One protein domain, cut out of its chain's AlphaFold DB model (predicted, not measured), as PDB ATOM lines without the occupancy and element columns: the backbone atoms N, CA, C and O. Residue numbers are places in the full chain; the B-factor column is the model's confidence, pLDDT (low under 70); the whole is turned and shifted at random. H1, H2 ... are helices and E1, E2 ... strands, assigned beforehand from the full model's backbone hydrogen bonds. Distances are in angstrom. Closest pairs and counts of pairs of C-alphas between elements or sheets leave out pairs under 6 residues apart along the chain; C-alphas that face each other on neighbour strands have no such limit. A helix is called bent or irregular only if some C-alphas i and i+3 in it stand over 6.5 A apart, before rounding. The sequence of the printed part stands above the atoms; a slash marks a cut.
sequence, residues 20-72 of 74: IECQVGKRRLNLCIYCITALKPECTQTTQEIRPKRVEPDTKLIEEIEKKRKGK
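This is residues 20 to 72 of the 74 residues of an uncharacterized protein of Aeropyrum sp (UniProt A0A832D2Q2). What does the domain look like at first sight? It is a small compact head with one long arm: the hairpin of E1 and E2 and the short helix H1 make the head together with a returning loop, and residues 51 to 72 stick out from it, with the helix H2 in the far part of the arm. In the head, the loop after H1 folds back so that residues 44 to 45 pair with residues 22 to 23 of E1. What is it built of, and how far does it reach? The printed part has 53 residues, with two named strands and two named helices in the order E1, E2, H1, H2; the sheet's order is E1 - E2, antiparallel, and the class is mixed, helices and strands. The whole is extended, with a radius of gyration of the C-alphas of 18.3 A and spans of 53 by 23 by 14 A, and the arm makes the length.

Where are the two strands? E1 is residues 20 to 24, 12.5 A from first to last C-alpha, and begins with C-alpha 20 at (24.969, -3.927, -37.860). E2, the longest strand, is residues 27 to 32 and measures 15.8 A, ending with C-alpha 32 at (22.161, -3.921, -43.390). Where are the helices? H1 is residues 33 to 38, and its first and last C-alphas are 8.9 A apart. H2, the longest helix, is residues 59 to 70 and measures 16.5 A, ending with C-alpha 70 at (-6.249, -22.676, -35.819).

How do the two strands pair? E1 and E2 form a hairpin of antiparallel neighbour strands with a tight link of 2 residues, and the angle between their N-to-C directions is 142 degrees. The C-alphas of Gln 23 and Arg 28 face each other at 4.6 A. N 22 and O 29 are within hydrogen-bond range at 2.8 A, and so are N 31 and O 20 at 2.9 A. What lies near the hairpin? H1 follows E2 over a tight link with 0 residues between them. The closest C-alphas of E1 and H1 are those of Ile 20 and Ile 33, 7.3 A apart, and the two centres are 10.7 A apart. Residues 44 to 45, too short a stretch to bear a name, pair antiparallel with residues 22 to 23 of E1. Where does H2 stand? H2 is apart from E1, E2 and H1, with no C-alpha within 8 A of any of these. Are the helices' backbones well formed? In H1 and H2 every O i to N i+4 pair is within hydrogen-bond range, and neither helix is bent.

How large are the whole and its body? The two C-alphas farthest apart are those of Gly 25 and Gly 71, 53.7 A apart. Residues 51 to 72, of which 59 to 70 belong to H2, stand free; the body without them has 31 residues, spans 20 by 18 by 12 A, and has a radius of gyration of 8.3 A. Is the printed part unbroken, and which link is long? The printed residues run from 20 to 72 with no cut. The link from H1 to H2 is long, with 20 residues, 39 to 58, between them. Where is the model less sure? The mean pLDDT of the printed part is 72.0, and 19 residues are under 70, namely residues 40 to 42, 45 to 57 and 70 to 72. The mean pLDDT is 84 for E2 and 78 for H2.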
ATOM      1  N   ILE A  20      23.752  -3.774 -38.647       76.88
ATOM      2  CA  ILE A  20      24.969  -3.927 -37.860       76.88
ATOM      3  C   ILE A  20      25.605  -2.540 -37.760       76.88
ATOM      4  O   ILE A  20      25.606  -1.790 -38.745       76.88
ATOM      5  N   GLU A  21      26.118  -2.183 -36.585       80.44
ATOM      6  CA  GLU A  21      26.888  -0.952 -36.434       80.44
ATOM      7  C   GLU A  21      28.268  -1.127 -37.077       80.44
ATOM      8  O   GLU A  21      28.963  -2.122 -36.878       80.44
ATOM      9  N   CYS A  22      28.642  -0.155 -37.893       80.62
ATOM     10  CA  CYS A  22      29.881  -0.140 -38.638       80.62
ATOM     11  C   CYS A  22      30.560   1.210 -38.447       80.62
ATOM     12  O   CYS A  22      29.937   2.252 -38.674       80.62
ATOM     13  N   GLN A  23      31.835   1.206 -38.072       82.69
ATOM     14  CA  GLN A  23      32.621   2.429 -38.021       82.69
ATOM     15  C   GLN A  23      33.489   2.546 -39.277       82.69
ATOM     16  O   GLN A  23      34.350   1.702 -39.533       82.69
ATOM     17  N   VAL A  24      33.250   3.619 -40.037       80.75
ATOM     18  CA  VAL A  24      34.021   4.011 -41.224       80.75
ATOM     19  C   VAL A  24      34.664   5.365 -40.925       80.75
ATOM     20  O   VAL A  24      33.990   6.401 -40.841       80.75
ATOM     21  N   GLY A  25      35.973   5.359 -40.666       82.69
ATOM     22  CA  GLY A  25      36.701   6.533 -40.176       82.69
ATOM     23  C   GLY A  25      36.146   7.046 -38.838       82.69
ATOM     24  O   GLY A  25      36.163   6.337 -37.833       82.69
ATOM     25  N   LYS A  26      35.644   8.292 -38.822       81.50
ATOM     26  CA  LYS A  26      35.015   8.933 -37.642       81.50
ATOM     27  C   LYS A  26      33.483   8.809 -37.608       81.50
ATOM     28  O   LYS A  26      32.852   9.356 -36.706       81.50
ATOM     29  N   ARG A  27      32.861   8.153 -38.596       81.62
ATOM     30  CA  ARG A  27      31.396   8.036 -38.700       81.62
ATOM     31  C   ARG A  27      30.935   6.643 -38.281       81.62
ATOM     32  O   ARG A  27      31.476   5.646 -38.748       81.62
ATOM     33  N   ARG A  28      29.894   6.594 -37.444       83.69
ATOM     34  CA  ARG A  28      29.155   5.365 -37.125       83.69
ATOM     35  C   ARG A  28      27.949   5.252 -38.044       83.69
ATOM     36  O   ARG A  28      27.139   6.174 -38.127       83.69
ATOM     37  N   LEU A  29      27.856   4.135 -38.746       84.38
ATOM     38  CA  LEU A  29      26.813   3.840 -39.716       84.38
ATOM     39  C   LEU A  29      26.062   2.586 -39.285       84.38
ATOM     40  O   LEU A  29      26.660   1.621 -38.823       84.38
ATOM     41  N   ASN A  30      24.750   2.584 -39.494       85.25
ATOM     42  CA  ASN A  30      23.932   1.389 -39.331       85.25
ATOM     43  C   ASN A  30      23.758   0.750 -40.705       85.25
ATOM     44  O   ASN A  30      23.107   1.317 -41.581       85.25
ATOM     45  N   LEU A  31      24.352  -0.416 -40.932       83.81
ATOM     46  CA  LEU A  31      24.375  -1.054 -42.246       83.81
ATOM     47  C   LEU A  31      23.601  -2.362 -42.228       83.81
ATOM     48  O   LEU A  31      23.778  -3.178 -41.335       83.81
ATOM     49  N   CYS A  32      22.749  -2.595 -43.224       85.50
ATOM     50  CA  CYS A  32      22.161  -3.921 -43.390       85.50
ATOM     51  C   CYS A  32      23.202  -4.925 -43.893       85.50
ATOM     52  O   CYS A  32      24.247  -4.532 -44.415       85.50
ATOM     53  N   ILE A  33      22.878  -6.217 -43.813       82.31
ATOM     54  CA  ILE A  33      23.797  -7.293 -44.204       82.31
ATOM     55  C   ILE A  33      24.255  -7.214 -45.674       82.31
ATOM     56  O   ILE A  33      25.381  -7.580 -46.003       82.31
ATOM     57  N   TYR A  34      23.425  -6.656 -46.557       84.88
ATOM     58  CA  TYR A  34      23.788  -6.430 -47.957       84.88
ATOM     59  C   TYR A  34      24.781  -5.269 -48.109       84.88
ATOM     60  O   TYR A  34      25.829  -5.415 -48.731       84.88
ATOM     61  N   CYS A  35      24.485  -4.124 -47.489       84.69
ATOM     62  CA  CYS A  35      25.317  -2.923 -47.569       84.69
ATOM     63  C   CYS A  35      26.657  -3.078 -46.840       84.69
ATOM     64  O   CYS A  35      27.665  -2.565 -47.315       84.69
ATOM     65  N   ILE A  36      26.695  -3.799 -45.716       81.06
ATOM     66  CA  ILE A  36      27.950  -4.085 -45.010       81.06
ATOM     67  C   ILE A  36      28.854  -5.012 -45.824       81.06
ATOM     68  O   ILE A  36      30.065  -4.839 -45.810       81.06
ATOM     69  N   THR A  37      28.282  -5.960 -46.574       80.56
ATOM     70  CA  THR A  37      29.064  -6.861 -47.434       80.56
ATOM     71  C   THR A  37      29.751  -6.086 -48.556       80.56
ATOM     72  O   THR A  37      30.900  -6.375 -48.866       80.56
ATOM     73  N   ALA A  38      29.093  -5.054 -49.095       80.56
ATOM     74  CA  ALA A  38      29.692  -4.145 -50.071       80.56
ATOM     75  C   ALA A  38      30.782  -3.229 -49.472       80.56
ATOM     76  O   ALA A  38      31.709  -2.853 -50.179       80.56
ATOM     77  N   LEU A  39      30.693  -2.893 -48.178       75.62
ATOM     78  CA  LEU A  39      31.620  -1.993 -47.466       75.62
ATOM     79  C   LEU A  39      32.680  -2.703 -46.613       75.62
ATOM     80  O   LEU A  39      33.428  -2.049 -45.884       75.62
ATOM     81  N   LYS A  40      32.759  -4.035 -46.685       65.56
ATOM     82  CA  LYS A  40      33.636  -4.858 -45.841       65.56
ATOM     83  C   LYS A  40      35.087  -4.362 -45.687       65.56
ATOM     84  O   LYS A  40      35.573  -4.491 -44.568       65.56
ATOM     85  N   PRO A  41      35.786  -3.804 -46.700       63.91
ATOM     86  CA  PRO A  41      37.177  -3.381 -46.502       63.91
ATOM     87  C   PRO A  41      37.344  -2.134 -45.616       63.91
ATOM     88  O   PRO A  41      38.417  -1.939 -45.057       63.91
ATOM     89  N   GLU A  42      36.310  -1.306 -45.452       68.25
ATOM     90  CA  GLU A  42      36.389  -0.034 -44.705       68.25
ATOM     91  C   GLU A  42      35.676  -0.090 -43.348       68.25
ATOM     92  O   GLU A  42      35.744   0.844 -42.544       68.25
ATOM     93  N   CYS A  43      34.962  -1.186 -43.098       70.38
ATOM     94  CA  CYS A  43      34.138  -1.361 -41.922       70.38
ATOM     95  C   CYS A  43      34.927  -2.004 -40.784       70.38
ATOM     96  O   CYS A  43      35.094  -3.224 -40.737       70.38
ATOM     97  N   THR A  44      35.331  -1.199 -39.804       71.75
ATOM     98  CA  THR A  44      35.690  -1.751 -38.496       71.75
ATOM     99  C   THR A  44      34.393  -2.141 -37.792       71.75
ATOM    100  O   THR A  44      33.649  -1.285 -37.307       71.75
ATOM    101  N   GLN A  45      34.054  -3.435 -37.838       61.22
ATOM    102  CA  GLN A  45      32.924  -3.975 -37.085       61.22
ATOM    103  C   GLN A  45      33.196  -3.738 -35.602       61.22
ATOM    104  O   GLN A  45      34.030  -4.407 -34.995       61.22
ATOM    105  N   THR A  46      32.490  -2.787 -34.999       55.19
ATOM    106  CA  THR A  46      32.308  -2.809 -33.558       55.19
ATOM    107  C   THR A  46      31.428  -4.017 -33.281       55.19
ATOM    108  O   THR A  46      30.241  -4.008 -33.597       55.19
ATOM    109  N   THR A  47      32.003  -5.087 -32.729       48.97
ATOM    110  CA  THR A  47      31.285  -6.287 -32.262       48.97
ATOM    111  C   THR A  47      30.407  -5.962 -31.050       48.97
ATOM    112  O   THR A  47      30.423  -6.640 -30.029       48.97
ATOM    113  N   GLN A  48      29.629  -4.888 -31.124       49.72
ATOM    114  CA  GLN A  48      28.421  -4.771 -30.348       49.72
ATOM    115  C   GLN A  48      27.390  -5.578 -31.117       49.72
ATOM    116  O   GLN A  48      26.651  -5.067 -31.957       49.72
ATOM    117  N   GLU A  49      27.387  -6.883 -30.849       48.97
ATOM    118  CA  GLU A  49      26.172  -7.672 -30.953       48.97
ATOM    119  C   GLU A  49      25.091  -6.820 -30.285       48.97
ATOM    120  O   GLU A  49      25.140  -6.588 -29.074       48.97
ATOM    121  N   ILE A  50      24.210  -6.217 -31.091       54.56
ATOM    122  CA  ILE A  50      23.086  -5.441 -30.585       54.56
ATOM    123  C   ILE A  50      22.242  -6.481 -29.871       54.56
ATOM    124  O   ILE A  50      21.390  -7.109 -30.489       54.56
ATOM    125  N   ARG A  51      22.529  -6.729 -28.590       48.97
ATOM    126  CA  ARG A  51      21.667  -7.518 -27.730       48.97
ATOM    127  C   ARG A  51      20.372  -6.730 -27.715       48.97
ATOM    128  O   ARG A  51      20.363  -5.634 -27.142       48.97
ATOM    129  N   PRO A  52      19.307  -7.199 -28.388       49.56
ATOM    130  CA  PRO A  52      18.038  -6.519 -28.264       49.56
ATOM    131  C   PRO A  52      17.750  -6.487 -26.764       49.56
ATOM    132  O   PRO A  52      17.833  -7.525 -26.100       49.56
ATOM    133  N   LYS A  53      17.535  -5.286 -26.202       55.81
ATOM    134  CA  LYS A  53      17.106  -5.150 -24.805       55.81
ATOM    135  C   LYS A  53      15.980  -6.152 -24.618       55.81
ATOM    136  O   LYS A  53      15.017  -6.066 -25.374       55.81
ATOM    137  N   ARG A  54      16.191  -7.119 -23.715       52.09
ATOM    138  CA  ARG A  54      15.339  -8.283 -23.438       52.09
ATOM    139  C   ARG A  54      13.889  -7.954 -23.796       52.09
ATOM    140  O   ARG A  54      13.236  -7.198 -23.086       52.09
ATOM    141  N   VAL A  55      13.472  -8.410 -24.974       56.22
ATOM    142  CA  VAL A  55      12.169  -8.066 -25.541       56.22
ATOM    143  C   VAL A  55      11.162  -8.909 -24.784       56.22
ATOM    144  O   VAL A  55      11.206 -10.135 -24.880       56.22
ATOM    145  N   GLU A  56      10.297  -8.279 -23.995       59.34
ATOM    146  CA  GLU A  56       9.143  -8.993 -23.465       59.34
ATOM    147  C   GLU A  56       8.229  -9.353 -24.644       59.34
ATOM    148  O   GLU A  56       7.888  -8.472 -25.442       59.34
ATOM    149  N   PRO A  57       7.896 -10.642 -24.830       63.59
ATOM    150  CA  PRO A  57       7.020 -11.051 -25.911       63.59
ATOM    151  C   PRO A  57       5.640 -10.421 -25.712       63.59
ATOM    152  O   PRO A  57       5.067 -10.488 -24.625       63.59
ATOM    153  N   ASP A  58       5.088  -9.836 -26.775       77.69
ATOM    154  CA  ASP A  58       3.701  -9.371 -26.787       77.69
ATOM    155  C   ASP A  58       2.778 -10.596 -26.881       77.69
ATOM    156  O   ASP A  58       2.424 -11.070 -27.965       77.69
ATOM    157  N   THR A  59       2.464 -11.167 -25.719       79.56
ATOM    158  CA  THR A  59       1.691 -12.408 -25.581       79.56
ATOM    159  C   THR A  59       0.317 -12.312 -26.235       79.56
ATOM    160  O   THR A  59      -0.126 -13.279 -26.847       79.56
ATOM    161  N   LYS A  60      -0.312 -11.129 -26.218       77.75
ATOM    162  CA  LYS A  60      -1.612 -10.903 -26.866       77.75
ATOM    163  C   LYS A  60      -1.517 -11.058 -28.378       77.75
ATOM    164  O   LYS A  60      -2.355 -11.725 -28.983       77.75
ATOM    165  N   LEU A  61      -0.484 -10.479 -28.989       77.00
ATOM    166  CA  LEU A  61      -0.266 -10.601 -30.428       77.00
ATOM    167  C   LEU A  61       0.028 -12.053 -30.833       77.00
ATOM    168  O   LEU A  61      -0.451 -12.515 -31.870       77.00
ATOM    169  N   ILE A  62       0.787 -12.781 -30.010       79.88
ATOM    170  CA  ILE A  62       1.083 -14.203 -30.231       79.88
ATOM    171  C   ILE A  62      -0.213 -15.025 -30.205       79.88
ATOM    172  O   ILE A  62      -0.480 -15.766 -31.154       79.88
ATOM    173  N   GLU A  63      -1.064 -14.834 -29.194       80.75
ATOM    174  CA  GLU A  63      -2.351 -15.532 -29.085       80.75
ATOM    175  C   GLU A  63      -3.293 -15.242 -30.267       80.75
ATOM    176  O   GLU A  63      -3.973 -16.146 -30.761       80.75
ATOM    177  N   GLU A  64      -3.346 -13.999 -30.759       82.50
ATOM    178  CA  GLU A  64      -4.169 -13.647 -31.924       82.50
ATOM    179  C   GLU A  64      -3.701 -14.345 -33.210       82.50
ATOM    180  O   GLU A  64      -4.520 -14.814 -34.010       82.50
ATOM    181  N   ILE A  65      -2.385 -14.446 -33.414       82.12
ATOM    182  CA  ILE A  65      -1.804 -15.139 -34.569       82.12
ATOM    183  C   ILE A  65      -2.089 -16.644 -34.490       82.12
ATOM    184  O   ILE A  65      -2.464 -17.252 -35.498       82.12
ATOM    185  N   GLU A  66      -1.960 -17.253 -33.309       82.25
ATOM    186  CA  GLU A  66      -2.258 -18.676 -33.110       82.25
ATOM    187  C   GLU A  66      -3.739 -19.002 -33.325       82.25
ATOM    188  O   GLU A  66      -4.062 -19.987 -33.997       82.25
ATOM    189  N   LYS A  67      -4.652 -18.153 -32.836       79.69
ATOM    190  CA  LYS A  67      -6.097 -18.296 -33.085       79.69
ATOM    191  C   LYS A  67      -6.423 -18.222 -34.577       79.69
ATOM    192  O   LYS A  67      -7.167 -19.062 -35.080       79.69
ATOM    193  N   LYS A  68      -5.814 -17.288 -35.316       75.69
ATOM    194  CA  LYS A  68      -5.973 -17.190 -36.780       75.69
ATOM    195  C   LYS A  68      -5.434 -18.409 -37.527       75.69
ATOM    196  O   LYS A  68      -6.007 -18.791 -38.544       75.69
ATOM    197  N   ARG A  69      -4.353 -19.028 -37.041       74.56
ATOM    198  CA  ARG A  69      -3.817 -20.274 -37.616       74.56
ATOM    199  C   ARG A  69      -4.743 -21.464 -37.370       74.56
ATOM    200  O   ARG A  69      -4.978 -22.226 -38.298       74.56
ATOM    201  N   LYS A  70      -5.309 -21.592 -36.166       66.81
ATOM    202  CA  LYS A  70      -6.249 -22.676 -35.819       66.81
ATOM    203  C   LYS A  70      -7.627 -22.519 -36.476       66.81
ATOM    204  O   LYS A  70      -8.277 -23.518 -36.753       66.81
ATOM    205  N   GLY A  71      -8.056 -21.291 -36.774       60.09
ATOM    206  CA  GLY A  71      -9.323 -21.012 -37.464       60.09
ATOM    207  C   GLY A  71      -9.304 -21.208 -38.987       60.09
ATOM    208  O   GLY A  71     -10.350 -21.078 -39.614       60.09
ATOM    209  N   LYS A  72      -8.143 -21.498 -39.593       56.00
ATOM    210  CA  LYS A  72      -7.993 -21.720 -41.045       56.00
ATOM    211  C   LYS A  72      -8.020 -23.193 -41.464       56.00
ATOM    212  O   LYS A  72      -7.905 -23.473 -42.653       56.00
TER     213      LYS A  72